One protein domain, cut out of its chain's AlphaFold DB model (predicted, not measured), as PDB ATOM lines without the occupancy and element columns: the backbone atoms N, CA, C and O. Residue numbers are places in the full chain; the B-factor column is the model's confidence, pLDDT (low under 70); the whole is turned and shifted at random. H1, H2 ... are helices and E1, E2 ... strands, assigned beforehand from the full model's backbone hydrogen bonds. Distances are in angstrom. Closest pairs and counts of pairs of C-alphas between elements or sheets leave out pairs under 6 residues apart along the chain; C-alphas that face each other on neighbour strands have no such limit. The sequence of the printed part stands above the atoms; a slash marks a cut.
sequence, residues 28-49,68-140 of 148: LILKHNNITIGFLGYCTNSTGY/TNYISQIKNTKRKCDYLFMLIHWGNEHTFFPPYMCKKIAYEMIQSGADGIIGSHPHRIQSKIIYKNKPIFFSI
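AT A GLANCE: This is residues 28 to 49 and 68 to 140 of the 148 residues of the protein "PGA_cap domain-containing protein" of Bacteroidales bacterium (UniProt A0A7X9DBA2). A twisted six-stranded sheet has two helices, H1 and H2, over one face and no named helix over the other. The long strand E2 runs along the longest axis, with the hairpin of E1 and E2 at one edge of the sheet and that of E5 and E6 at the other. The 95 printed residues include E1 E2 H1 E3 H2 E4 E5 E6 along the chain, of mixed class in two layers; the mixed sheet runs E1 E2 E3 E4 E6 E5. The whole is compact, with a radius of gyration of the C-alphas of 13.2 A, and elongated, spanning 40 by 25 by 21 A.

HOW THE PARTS SIT: E1, residues 28 to 32, and E2, residues 35 to 43, form an antiparallel hairpin, with N 30 and O 37 within hydrogen-bond range at 2.8 A. E3, residues 83 to 89, is parallel to E2, with N 85 and O 38 in range at 2.9 A, and to E4, residues 116 to 120, with N 118 and O 86 at 2.8 A. E6, residues 134 to 137, is parallel to E4, with N 137 and O 117 at 2.9 A, and forms a hairpin with E5, residues 128 to 131, with N 136 and O 129 at 2.9 A. H1, residues 70 to 78, lies over E2 and E3 at a height over the sheet of 9.6 A; its closest C-alphas to E3 are those of Lys 78 and Leu 84, 5.9 A. H2, residues 100 to 112, on the same face, has a height of 9.0 A and lies over E4 and, only just, E6, on which 3 of its C-alphas fall; the closest C-alphas of H2 and E4 are those of Ala 106 and Ile 117, 7.0 A. E3, H2 and E4 form a strand-helix-strand unit, two parallel strands joined through a helix, with a right-handed crossover. H2 touches H1 with residues 108 to 112 alone, closest at C-alphas 75 and 112, 5.9 A, the same way at 37 degrees, only just steep. In H1 and H2 every O i to N i+4 pair is within hydrogen-bond range.

IN THESE COORDINATES: E1 starts at C-alpha 28 (-47.252, -129.566, 78.129) and E6 ends at C-alpha 137 (-35.682, -141.407, 67.276). E2 measures 26.9 A from first to last C-alpha, E3 20.0 A and H2 18.6 A.

THE WHOLE: The C-alphas farthest apart, of Asn 34 and Tyr 49, are 43.3 A apart. Residues 50 to 67 are not printed, and C-alphas 49 and 68 are 20.7 A apart across this cut. Of the links printed whole, none is long. Mean pLDDT of the printed part is 94.6; residues 48 to 49 are under 70.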
ATOM      1  N   LEU A  28     -46.935-130.718  78.961       98.12
ATOM      2  CA  LEU A  28     -47.252-129.566  78.129       98.12
ATOM      3  C   LEU A  28     -48.299-129.983  77.100       98.12
ATOM      4  O   LEU A  28     -48.044-130.855  76.280       98.12
ATOM      5  N   ILE A  29     -49.472-129.357  77.128       98.19
ATOM      6  CA  ILE A  29     -50.529-129.588  76.140       98.19
ATOM      7  C   ILE A  29     -50.722-128.302  75.345       98.19
ATOM      8  O   ILE A  29     -51.005-127.243  75.905       98.19
ATOM      9  N   LEU A  30     -50.549-128.396  74.032       97.38
ATOM     10  CA  LEU A  30     -50.725-127.306  73.085       97.38
ATOM     11  C   LEU A  30     -51.936-127.597  72.210       97.38
ATOM     12  O   LEU A  30     -52.067-128.696  71.679       97.38
ATOM     13  N   LYS A  31     -52.797-126.602  72.025       97.38
ATOM     14  CA  LYS A  31     -53.878-126.658  71.044       97.38
ATOM     15  C   LYS A  31     -53.525-125.743  69.881       97.38
ATOM     16  O   LYS A  31     -53.225-124.570  70.097       97.38
ATOM     17  N   HIS A  32     -53.557-126.280  68.670       93.25
ATOM     18  CA  HIS A  32     -53.412-125.520  67.439       93.25
ATOM     19  C   HIS A  32     -54.532-125.937  66.487       93.25
ATOM     20  O   HIS A  32     -54.630-127.101  66.094       93.25
ATOM     21  N   ASN A  33     -55.413-124.993  66.154       93.88
ATOM     22  CA  ASN A  33     -56.675-125.254  65.460       93.88
ATOM     23  C   ASN A  33     -57.507-126.317  66.206       93.88
ATOM     24  O   ASN A  33     -57.785-126.178  67.402       93.88
ATOM     25  N   ASN A  34     -57.873-127.392  65.509       95.81
ATOM     26  CA  ASN A  34     -58.649-128.506  66.048       95.81
ATOM     27  C   ASN A  34     -57.773-129.676  66.517       95.81
ATOM     28  O   ASN A  34     -58.314-130.731  66.820       95.81
ATOM     29  N   ILE A  35     -56.447-129.503  66.570       97.62
ATOM     30  CA  ILE A  35     -55.504-130.544  66.990       97.62
ATOM     31  C   ILE A  35     -54.883-130.159  68.331       97.62
ATOM     32  O   ILE A  35     -54.407-129.040  68.537       97.62
ATOM     33  N   THR A  36     -54.859-131.120  69.242       98.44
ATOM     34  CA  THR A  36     -54.258-131.028  70.565       98.44
ATOM     35  C   THR A  36     -53.040-131.941  70.633       98.44
ATOM     36  O   THR A  36     -53.140-133.150  70.432       98.44
ATOM     37  N   ILE A  37     -51.879-131.375  70.944       98.44
ATOM     38  CA  ILE A  37     -50.601-132.083  71.022       98.44
ATOM     39  C   ILE A  37     -50.091-132.026  72.459       98.44
ATOM     40  O   ILE A  37     -49.900-130.947  73.019       98.44
ATOM     41  N   GLY A  38     -49.889-133.191  73.062       98.44
ATOM     42  CA  GLY A  38     -49.282-133.360  74.373       98.44
ATOM     43  C   GLY A  38     -47.794-133.678  74.271       98.44
ATOM     44  O   GLY A  38     -47.358-134.394  73.369       98.44
ATOM     45  N   PHE A  39     -47.031-133.193  75.243       98.56
ATOM     46  CA  PHE A  39     -45.621-133.489  75.425       98.56
ATOM     47  C   PHE A  39     -45.357-133.908  76.865       98.56
ATOM     48  O   PHE A  39     -45.824-133.269  77.813       98.56
ATOM     49  N   LEU A  40     -44.574-134.967  77.017       98.44
ATOM     50  CA  LEU A  40     -44.015-135.395  78.293       98.44
ATOM     51  C   LEU A  40     -42.497-135.485  78.169       98.44
ATOM     52  O   LEU A  40     -41.974-135.991  77.176       98.44
ATOM     53  N   GLY A  41     -41.808-134.979  79.187       97.38
ATOM     54  CA  GLY A  41     -40.356-134.886  79.227       97.38
ATOM     55  C   GLY A  41     -39.812-135.666  80.409       97.38
ATOM     56  O   GLY A  41     -40.349-135.531  81.511       97.38
ATOM     57  N   TYR A  42     -38.767-136.460  80.184       96.44
ATOM     58  CA  TYR A  42     -38.084-137.187  81.253       96.44
ATOM     59  C   TYR A  42     -36.576-137.235  81.040       96.44
ATOM     60  O   TYR A  42     -36.089-137.210  79.908       96.44
ATOM     61  N   CYS A  43     -35.856-137.383  82.145       94.12
ATOM     62  CA  CYS A  43     -34.427-137.651  82.162       94.12
ATOM     63  C   CYS A  43     -34.154-138.960  82.910       94.12
ATOM     64  O   CYS A  43     -34.764-139.191  83.958       94.12
ATOM     65  N   THR A  44     -33.274-139.812  82.380       91.62
ATOM     66  CA  THR A  44     -32.865-141.060  83.044       91.62
ATOM     67  C   THR A  44     -31.620-140.848  83.897       91.62
ATOM     68  O   THR A  44     -30.767-140.010  83.591       91.62
ATOM     69  N   ASN A  45     -31.455-141.666  84.935       86.31
ATOM     70  CA  ASN A  45     -30.280-141.632  85.817       86.31
ATOM     71  C   ASN A  45     -28.967-141.940  85.084       86.31
ATOM     72  O   ASN A  45     -27.898-141.569  85.555       86.31
ATOM     73  N   SER A  46     -29.041-142.588  83.917       76.75
ATOM     74  CA  SER A  46     -27.875-142.913  83.087       76.75
ATOM     75  C   SER A  46     -27.195-141.700  82.446       76.75
ATOM     76  O   SER A  46     -26.170-141.873  81.802       76.75
ATOM     77  N   THR A  47     -27.771-140.500  82.573       74.00
ATOM     78  CA  THR A  47     -27.334-139.310  81.828       74.00
ATOM     79  C   THR A  47     -26.420-138.357  82.596       74.00
ATOM     80  O   THR A  47     -26.140-137.257  82.128       74.00
ATOM     81  N   GLY A  48     -25.936-138.750  83.777       62.78
ATOM     82  CA  GLY A  48     -25.015-137.925  84.555       62.78
ATOM     83  C   GLY A  48     -24.013-138.738  85.363       62.78
ATOM     84  O   GLY A  48     -24.366-139.735  85.992       62.78
ATOM     85  N   TYR A  49     -22.771-138.253  85.411       52.16
ATOM     86  CA  TYR A  49     -21.727-138.684  86.347       52.16
ATOM     87  C   TYR A  49     -22.023-138.184  87.779       52.16
ATOM     88  O   TYR A  49     -21.248-137.437  88.364       52.16
ATOM     89  N   THR A  68     -40.747-141.941  88.556       84.56
ATOM     90  CA  THR A  68     -42.099-141.593  88.101       84.56
ATOM     91  C   THR A  68     -42.858-142.806  87.585       84.56
ATOM     92  O   THR A  68     -42.316-143.703  86.946       84.56
ATOM     93  N   ASN A  69     -44.177-142.815  87.791       92.94
ATOM     94  CA  ASN A  69     -45.057-143.759  87.105       92.94
ATOM     95  C   ASN A  69     -45.400-143.226  85.703       92.94
ATOM     96  O   ASN A  69     -46.531-142.804  85.429       92.94
ATOM     97  N   TYR A  70     -44.398-143.206  84.822       95.81
ATOM     98  CA  TYR A  70     -44.515-142.631  83.482       95.81
ATOM     99  C   TYR A  70     -45.587-143.344  82.634       95.81
ATOM    100  O   TYR A  70     -46.286-142.693  81.863       95.81
ATOM    101  N   ILE A  71     -45.815-144.650  82.828       97.56
ATOM    102  CA  ILE A  71     -46.876-145.408  82.135       97.56
ATOM    103  C   ILE A  71     -48.260-144.827  82.446       97.56
ATOM    104  O   ILE A  71     -49.054-144.570  81.536       97.56
ATOM    105  N   SER A  72     -48.562-144.602  83.728       97.62
ATOM    106  CA  SER A  72     -49.831-143.996  84.143       97.62
ATOM    107  C   SER A  72     -49.965-142.570  83.603       97.62
ATOM    108  O   SER A  72     -51.015-142.200  83.074       97.62
ATOM    109  N   GLN A  73     -48.886-141.783  83.647       97.38
ATOM    110  CA  GLN A  73     -48.874-140.418  83.114       97.38
ATOM    111  C   GLN A  73     -49.127-140.371  81.606       97.38
ATOM    112  O   GLN A  73     -49.933-139.551  81.164       97.38
ATOM    113  N   ILE A  74     -48.525-141.271  80.825       98.56
ATOM    114  CA  ILE A  74     -48.766-141.387  79.381       98.56
ATOM    115  C   ILE A  74     -50.237-141.703  79.127       98.56
ATOM    116  O   ILE A  74     -50.901-140.965  78.401       98.56
ATOM    117  N   LYS A  75     -50.789-142.730  79.787       98.56
ATOM    118  CA  LYS A  75     -52.205-143.105  79.631       98.56
ATOM    119  C   LYS A  75     -53.144-141.955  79.992       98.56
ATOM    120  O   LYS A  75     -54.133-141.728  79.300       98.56
ATOM    121  N   ASN A  76     -52.855-141.230  81.071       98.19
ATOM    122  CA  ASN A  76     -53.675-140.111  81.538       98.19
ATOM    123  C   ASN A  76     -53.578-138.886  80.624       98.19
ATOM    124  O   ASN A  76     -54.582-138.213  80.405       98.19
ATOM    125  N   THR A  77     -52.390-138.607  80.092       98.25
ATOM    126  CA  THR A  77     -52.146-137.469  79.197       98.25
ATOM    127  C   THR A  77     -52.712-137.737  77.813       98.25
ATOM    128  O   THR A  77     -53.366-136.865  77.256       98.25
ATOM    129  N   LYS A  78     -52.572-138.964  77.296       98.38
ATOM    130  CA  LYS A  78     -53.099-139.353  75.984       98.38
ATOM    131  C   LYS A  78     -54.612-139.156  75.873       98.38
ATOM    132  O   LYS A  78     -55.094-138.773  74.818       98.38
ATOM    133  N   ARG A  79     -55.369-139.327  76.963       98.12
ATOM    134  CA  ARG A  79     -56.819-139.039  76.986       98.12
ATOM    135  C   ARG A  79     -57.169-137.554  76.805       98.12
ATOM    136  O   ARG A  79     -58.340-137.231  76.657       98.12
ATOM    137  N   LYS A  80     -56.181-136.658  76.861       98.00
ATOM    138  CA  LYS A  80     -56.346-135.197  76.803       98.00
ATOM    139  C   LYS A  80     -55.772-134.577  75.524       98.00
ATOM    140  O   LYS A  80     -55.790-133.355  75.406       98.00
ATOM    141  N   CYS A  81     -55.221-135.372  74.605       98.19
ATOM    142  CA  CYS A  81     -54.596-134.879  73.380       98.19
ATOM    143  C   CYS A  81     -54.744-135.865  72.216       98.19
ATOM    144  O   CYS A  81     -54.715-137.081  72.409       98.19
ATOM    145  N   ASP A  82     -54.806-135.344  70.994       98.38
ATOM    146  CA  ASP A  82     -54.875-136.142  69.768       98.38
ATOM    147  C   ASP A  82     -53.551-136.857  69.495       98.38
ATOM    148  O   ASP A  82     -53.546-138.037  69.146       98.38
ATOM    149  N   TYR A  83     -52.427-136.183  69.756       98.56
ATOM    150  CA  TYR A  83     -51.078-136.738  69.627       98.56
ATOM    151  C   TYR A  83     -50.267-136.517  70.899       98.56
ATOM    152  O   TYR A  83     -50.285-135.421  71.451       98.56
ATOM    153  N   LEU A  84     -49.537-137.535  71.350       98.75
ATOM    154  CA  LEU A  84     -48.656-137.458  72.514       98.75
ATOM    155  C   LEU A  84     -47.215-137.793  72.126       98.75
ATOM    156  O   LEU A  84     -46.926-138.925  71.739       98.75
ATOM    157  N   PHE A  85     -46.303-136.838  72.278       98.62
ATOM    158  CA  PHE A  85     -44.879-137.035  72.020       98.62
ATOM    159  C   PHE A  85     -44.069-137.079  73.312       98.62
ATOM    160  O   PHE A  85     -44.319-136.338  74.264       98.62
ATOM    161  N   MET A  86     -43.058-137.941  73.316       98.56
ATOM    162  CA  MET A  86     -42.122-138.081  74.425       98.56
ATOM    163  C   MET A  86     -40.796-137.426  74.057       98.56
ATOM    164  O   MET A  86     -40.227-137.759  73.016       98.56
ATOM    165  N   LEU A  87     -40.284-136.544  74.913       97.81
ATOM    166  CA  LEU A  87     -38.919-136.032  74.821       97.81
ATOM    167  C   LEU A  87     -38.096-136.651  75.948       97.81
ATOM    168  O   LEU A  87     -38.312-136.334  77.116       97.81
ATOM    169  N   ILE A  88     -37.178-137.552  75.610       96.25
ATOM    170  CA  ILE A  88     -36.421-138.295  76.616       96.25
ATOM    171  C   ILE A  88     -34.934-137.981  76.508       96.25
ATOM    172  O   ILE A  88     -34.347-138.001  75.425       96.25
ATOM    173  N   HIS A  89     -34.315-137.688  77.642       94.38
ATOM    174  CA  HIS A  89     -32.873-137.548  77.776       94.38
ATOM    175  C   HIS A  89     -32.326-138.845  78.387       94.38
ATOM    176  O   HIS A  89     -32.625-139.137  79.545       94.38
ATOM    177  N   TRP A  90     -31.623-139.670  77.595       94.44
ATOM    178  CA  TRP A  90     -31.260-141.041  77.990       94.44
ATOM    179  C   TRP A  90     -29.994-141.620  77.349       94.44
ATOM    180  O   TRP A  90     -29.425-141.090  76.403       94.44
ATOM    181  N   GLY A  91     -29.618-142.817  77.784       91.50
ATOM    182  CA  GLY A  91     -28.553-143.589  77.153       91.50
ATOM    183  C   GLY A  91     -27.172-143.124  77.592       91.50
ATOM    184  O   GLY A  91     -27.048-142.531  78.659       91.50
ATOM    185  N   ASN A  92     -26.164-143.438  76.777       89.69
ATOM    186  CA  ASN A  92     -24.760-143.209  77.102       89.69
ATOM    187  C   ASN A  92     -24.142-142.218  76.114       89.69
ATOM    188  O   ASN A  92     -24.334-142.347  74.896       89.69
ATOM    189  N   GLU A  93     -23.361-141.278  76.633       88.75
ATOM    190  CA  GLU A  93     -22.620-140.303  75.837       88.75
ATOM    191  C   GLU A  93     -21.716-140.973  74.797       88.75
ATOM    192  O   GLU A  93     -21.137-142.039  75.011       88.75
ATOM    193  N   HIS A  94     -21.612-140.337  73.633       87.25
ATOM    194  CA  HIS A  94     -20.680-140.688  72.563       87.25
ATOM    195  C   HIS A  94     -20.846-142.094  71.964       87.25
ATOM    196  O   HIS A  94     -19.971-142.568  71.240       87.25
ATOM    197  N   THR A  95     -22.001-142.728  72.173       88.31
ATOM    198  CA  THR A  95     -22.339-144.023  71.572       88.31
ATOM    199  C   THR A  95     -23.148-143.867  70.283       88.31
ATOM    200  O   THR A  95     -24.079-143.065  70.198       88.31
ATOM    201  N   PHE A  96     -22.822-144.659  69.257       88.38
ATOM    202  CA  PHE A  96     -23.559-144.666  67.981       88.38
ATOM    203  C   PHE A  96     -24.852-145.486  68.025       88.38
ATOM    204  O   PHE A  96     -25.746-145.287  67.202       88.38
ATOM    205  N   PHE A  97     -24.960-146.403  68.986       92.38
ATOM    206  CA  PHE A  97     -26.093-147.307  69.116       92.38
ATOM    207  C   PHE A  97     -26.793-147.086  70.456       92.38
ATOM    208  O   PHE A  97     -26.115-146.968  71.480       92.38
ATOM    209  N   PRO A  98     -28.136-147.055  70.474       92.69
ATOM    210  CA  PRO A  98     -28.872-146.923  71.716       92.69
ATOM    211  C   PRO A  98     -28.658-148.163  72.593       92.69
ATOM    212  O   PRO A  98     -28.739-149.290  72.090       92.69
ATOM    213  N   PRO A  99     -28.467-147.991  73.911       92.75
ATOM    214  CA  PRO A  99     -28.508-149.102  74.849       92.75
ATOM    215  C   PRO A  99     -29.830-149.873  74.757       92.75
ATOM    216  O   PRO A  99     -30.890-149.301  74.483       92.75
ATOM    217  N   TYR A 100     -29.789-151.173  75.065       94.50
ATOM    218  CA  TYR A 100     -30.983-152.029  75.083       94.50
ATOM    219  C   TYR A 100     -32.119-151.427  75.928       94.50
ATOM    220  O   TYR A 100     -33.285-151.470  75.531       94.50
ATOM    221  N   MET A 101     -31.774-150.804  77.058       93.88
ATOM    222  CA  MET A 101     -32.755-150.217  77.965       93.88
ATOM    223  C   MET A 101     -33.529-149.049  77.334       93.88
ATOM    224  O   MET A 101     -34.745-148.974  77.501       93.88
ATOM    225  N   CYS A 102     -32.880-148.206  76.521       95.56
ATOM    226  CA  CYS A 102     -33.560-147.147  75.765       95.56
ATOM    227  C   CYS A 102     -34.605-147.739  74.811       95.56
ATOM    228  O   CYS A 102     -35.725-147.242  74.725       95.56
ATOM    229  N   LYS A 103     -34.272-148.844  74.127       96.56
ATOM    230  CA  LYS A 103     -35.204-149.550  73.232       96.56
ATOM    231  C   LYS A 103     -36.395-150.133  73.989       96.56
ATOM    232  O   LYS A 103     -37.526-149.993  73.528       96.56
ATOM    233  N   LYS A 104     -36.156-150.751  75.147       97.25
ATOM    234  CA  LYS A 104     -37.216-151.312  75.995       97.25
ATOM    235  C   LYS A 104     -38.175-150.222  76.496       97.25
ATOM    236  O   LYS A 104     -39.373-150.341  76.252       97.25
ATOM    237  N   ILE A 105     -37.656-149.132  77.076       97.38
ATOM    238  CA  ILE A 105     -38.472-147.986  77.529       97.38
ATOM    239  C   ILE A 105     -39.267-147.395  76.363       97.38
ATOM    240  O   ILE A 105     -40.463-147.139  76.490       97.38
ATOM    241  N   ALA A 106     -38.632-147.213  75.201       98.00
ATOM    242  CA  ALA A 106     -39.304-146.661  74.032       98.00
ATOM    243  C   ALA A 106     -40.515-147.510  73.608       98.00
ATOM    244  O   ALA A 106     -41.580-146.979  73.290       98.00
ATOM    245  N   TYR A 107     -40.386-148.837  73.642       98.44
ATOM    246  CA  TYR A 107     -41.494-149.738  73.328       98.44
ATOM    247  C   TYR A 107     -42.609-149.667  74.373       98.44
ATOM    248  O   TYR A 107     -43.777-149.605  73.989       98.44
ATOM    249  N   GLU A 108     -42.272-149.618  75.661       98.31
ATOM    250  CA  GLU A 108     -43.240-149.474  76.757       98.31
ATOM    251  C   GLU A 108     -44.035-148.161  76.640       98.31
ATOM    252  O   GLU A 108     -45.260-148.157  76.794       98.31
ATOM    253  N   MET A 109     -43.377-147.055  76.276       98.56
ATOM    254  CA  MET A 109     -44.025-145.757  76.053       98.56
ATOM    255  C   MET A 109     -45.001-145.781  74.869       98.56
ATOM    256  O   MET A 109     -46.146-145.344  75.016       98.56
ATOM    257  N   ILE A 110     -44.595-146.333  73.717       98.69
ATOM    258  CA  ILE A 110     -45.486-146.481  72.550       98.69
ATOM    259  C   ILE A 110     -46.677-147.384  72.890       98.69
ATOM    260  O   ILE A 110     -47.819-147.047  72.587       98.69
ATOM    261  N   GLN A 111     -46.445-148.514  73.564       98.50
ATOM    262  CA  GLN A 111     -47.523-149.412  73.993       98.50
ATOM    263  C   GLN A 111     -48.489-148.750  74.982       98.50
ATOM    264  O   GLN A 111     -49.665-149.105  75.014       98.50
ATOM    265  N   SER A 112     -48.011-147.780  75.761       98.38
ATOM    266  CA  SER A 112     -48.817-147.045  76.738       98.38
ATOM    267  C   SER A 112     -49.631-145.898  76.133       98.38
ATOM    268  O   SER A 112     -50.488-145.349  76.825       98.38
ATOM    269  N   GLY A 113     -49.404-145.555  74.859       98.31
ATOM    270  CA  GLY A 113     -50.207-144.579  74.116       98.31
ATOM    271  C   GLY A 113     -49.437-143.400  73.523       98.31
ATOM    272  O   GLY A 113     -50.077-142.509  72.971       98.31
ATOM    273  N   ALA A 114     -48.104-143.365  73.623       98.62
ATOM    274  CA  ALA A 114     -47.310-142.351  72.930       98.62
ATOM    275  C   ALA A 114     -47.373-142.535  71.401       98.62
ATOM    276  O   ALA A 114     -47.352-143.654  70.885       98.62
ATOM    277  N   ASP A 115     -47.411-141.424  70.673       98.75
ATOM    278  CA  ASP A 115     -47.455-141.376  69.209       98.75
ATOM    279  C   ASP A 115     -46.083-141.176  68.567       98.75
ATOM    280  O   ASP A 115     -45.930-141.358  67.361       98.75
ATOM    281  N   GLY A 116     -45.072-140.828  69.356       98.56
ATOM    282  CA  GLY A 116     -43.703-140.721  68.886       98.56
ATOM    283  C   GLY A 116     -42.742-140.389  70.012       98.56
ATOM    284  O   GLY A 116     -43.133-139.887  71.068       98.56
ATOM    285  N   ILE A 117     -41.471-140.691  69.777       98.56
ATOM    286  CA  ILE A 117     -40.414-140.533  70.770       98.56
ATOM    287  C   ILE A 117     -39.231-139.812  70.145       98.56
ATOM    288  O   ILE A 117     -38.758-140.187  69.069       98.56
ATOM    289  N   ILE A 118     -38.746-138.804  70.860       98.06
ATOM    290  CA  ILE A 118     -37.596-137.987  70.510       98.06
ATOM    291  C   ILE A 118     -36.580-138.121  71.644       98.06
ATOM    292  O   ILE A 118     -36.756-137.575  72.731       98.06
ATOM    293  N   GLY A 119     -35.531-138.892  71.397       96.31
ATOM    294  CA  GLY A 119     -34.418-139.073  72.313       96.31
ATOM    295  C   GLY A 119     -33.330-138.011  72.140       96.31
ATOM    296  O   GLY A 119     -33.168-137.406  71.075       96.31
ATOM    297  N   SER A 120     -32.560-137.809  73.200       93.75
ATOM    298  CA  SER A 120     -31.375-136.949  73.277       93.75
ATOM    299  C   SER A 120     -30.422-137.485  74.352       93.75
ATOM    300  O   SER A 120     -30.757-138.495  74.968       93.75
ATOM    301  N   HIS A 121     -29.293-136.791  74.571       92.75
ATOM    302  CA  HIS A 121     -28.176-137.080  75.496       92.75
ATOM    303  C   HIS A 121     -26.902-137.667  74.862       92.75
ATOM    304  O   HIS A 121     -25.844-137.110  75.116       92.75
ATOM    305  N   PRO A 122     -26.920-138.672  73.962       90.75
ATOM    306  CA  PRO A 122     -25.682-139.286  73.464       90.75
ATOM    307  C   PRO A 122     -24.705-138.360  72.712       90.75
ATOM    308  O   PRO A 122     -23.625-138.800  72.323       90.75
ATOM    309  N   HIS A 123     -25.087-137.106  72.424       89.06
ATOM    310  CA  HIS A 123     -24.348-136.146  71.586       89.06
ATOM    311  C   HIS A 123     -23.979-136.685  70.189       89.06
ATOM    312  O   HIS A 123     -23.117-136.146  69.491       89.06
ATOM    313  N   ARG A 124     -24.663-137.747  69.757       89.00
ATOM    314  CA  ARG A 124     -24.567-138.389  68.449       89.00
ATOM    315  C   ARG A 124     -25.970-138.643  67.921       89.00
ATOM    316  O   ARG A 124     -26.868-138.990  68.688       89.00
ATOM    317  N   ILE A 125     -26.134-138.538  66.605       92.50
ATOM    318  CA  ILE A 125     -27.321-139.071  65.932       92.50
ATOM    319  C   ILE A 125     -27.303-140.591  66.105       92.50
ATOM    320  O   ILE A 125     -26.290-141.235  65.831       92.50
ATOM    321  N   GLN A 126     -28.420-141.147  66.562       93.69
ATOM    322  CA  GLN A 126     -28.625-142.589  66.683       93.69
ATOM    323  C   GLN A 126     -29.755-143.046  65.760       93.69
ATOM    324  O   GLN A 126     -30.397-142.245  65.076       93.69
ATOM    325  N   SER A 127     -29.991-144.356  65.718       94.12
ATOM    326  CA  SER A 127     -30.971-144.956  64.818       94.12
ATOM    327  C   SER A 127     -32.387-144.385  64.998       94.12
ATOM    328  O   SER A 127     -32.834-144.032  66.092       94.12
ATOM    329  N   LYS A 128     -33.107-144.329  63.877       95.88
ATOM    330  CA  LYS A 128     -34.558-144.146  63.818       95.88
ATOM    331  C   LYS A 128     -35.184-145.499  63.521       95.88
ATOM    332  O   LYS A 128     -34.757-146.177  62.588       95.88
ATOM    333  N   ILE A 129     -36.228-145.859  64.254       97.31
ATOM    334  CA  ILE A 129     -37.047-147.035  63.952       97.31
ATOM    335  C   ILE A 129     -38.530-146.670  63.927       97.31
ATOM    336  O   ILE A 129     -38.940-145.629  64.442       97.31
ATOM    337  N   ILE A 130     -39.339-147.538  63.325       98.25
ATOM    338  CA  ILE A 130     -40.799-147.473  63.391       98.25
ATOM    339  C   ILE A 130     -41.274-148.693  64.173       98.25
ATOM    340  O   ILE A 130     -40.934-149.825  63.832       98.25
ATOM    341  N   TYR A 131     -42.067-148.470  65.216       98.31
ATOM    342  CA  TYR A 131     -42.662-149.528  66.025       98.31
ATOM    343  C   TYR A 131     -44.160-149.270  66.169       98.31
ATOM    344  O   TYR A 131     -44.561-148.171  66.537       98.31
ATOM    345  N   LYS A 132     -45.000-150.257  65.825       98.00
ATOM    346  CA  LYS A 132     -46.471-150.108  65.767       98.00
ATOM    347  C   LYS A 132     -46.927-148.855  64.994       98.00
ATOM    348  O   LYS A 132     -47.824-148.138  65.422       98.00
ATOM    349  N   ASN A 133     -46.281-148.593  63.855       97.94
ATOM    350  CA  ASN A 133     -46.516-147.418  63.006       97.94
ATOM    351  C   ASN A 133     -46.228-146.055  63.677       97.94
ATOM    352  O   ASN A 133     -46.722-145.025  63.223       97.94
ATOM    353  N   LYS A 134     -45.437-146.029  64.760       98.50
ATOM    354  CA  LYS A 134     -45.012-144.810  65.460       98.50
ATOM    355  C   LYS A 134     -43.492-144.626  65.361       98.50
ATOM    356  O   LYS A 134     -42.758-145.609  65.519       98.50
ATOM    357  N   PRO A 135     -42.997-143.409  65.080       98.44
ATOM    358  CA  PRO A 135     -41.569-143.151  64.965       98.44
ATOM    359  C   PRO A 135     -40.889-143.091  66.337       98.44
ATOM    360  O   PRO A 135     -41.387-142.473  67.278       98.44
ATOM    361  N   ILE A 136     -39.702-143.684  66.418       98.56
ATOM    362  CA  ILE A 136     -38.799-143.589  67.563       98.56
ATOM    363  C   ILE A 136     -37.454-143.100  67.038       98.56
ATOM    364  O   ILE A 136     -36.810-143.786  66.242       98.56
ATOM    365  N   PHE A 137     -37.028-141.927  67.492       97.81
ATOM    366  CA  PHE A 137     -35.682-141.407  67.276       97.81
ATOM    367  C   PHE A 137     -34.902-141.573  68.576       97.81
ATOM    368  O   PHE A 137     -35.264-140.964  69.578       97.81
ATOM    369  N   PHE A 138     -33.852-142.394  68.590       96.31
ATOM    370  CA  PHE A 138     -33.116-142.652  69.835       96.31
ATOM    371  C   PHE A 138     -32.217-141.495  70.271       96.31
ATOM    372  O   PHE A 138     -32.046-141.275  71.465       96.31
ATOM    373  N   SER A 139     -31.690-140.731  69.319       95.00
ATOM    374  CA  SER A 139     -31.022-139.459  69.572       95.00
ATOM    375  C   SER A 139     -31.004-138.643  68.290       95.00
ATOM    376  O   SER A 139     -30.559-139.139  67.252       95.00
ATOM    377  N   ILE A 140     -31.483-137.401  68.358       90.94
ATOM    378  CA  ILE A 140     -31.433-136.444  67.238       90.94
ATOM    379  C   ILE A 140     -30.312-135.407  67.384       90.94
ATOM    380  O   ILE A 140     -30.056-134.647  66.453       90.94
TER     381      ILE A 140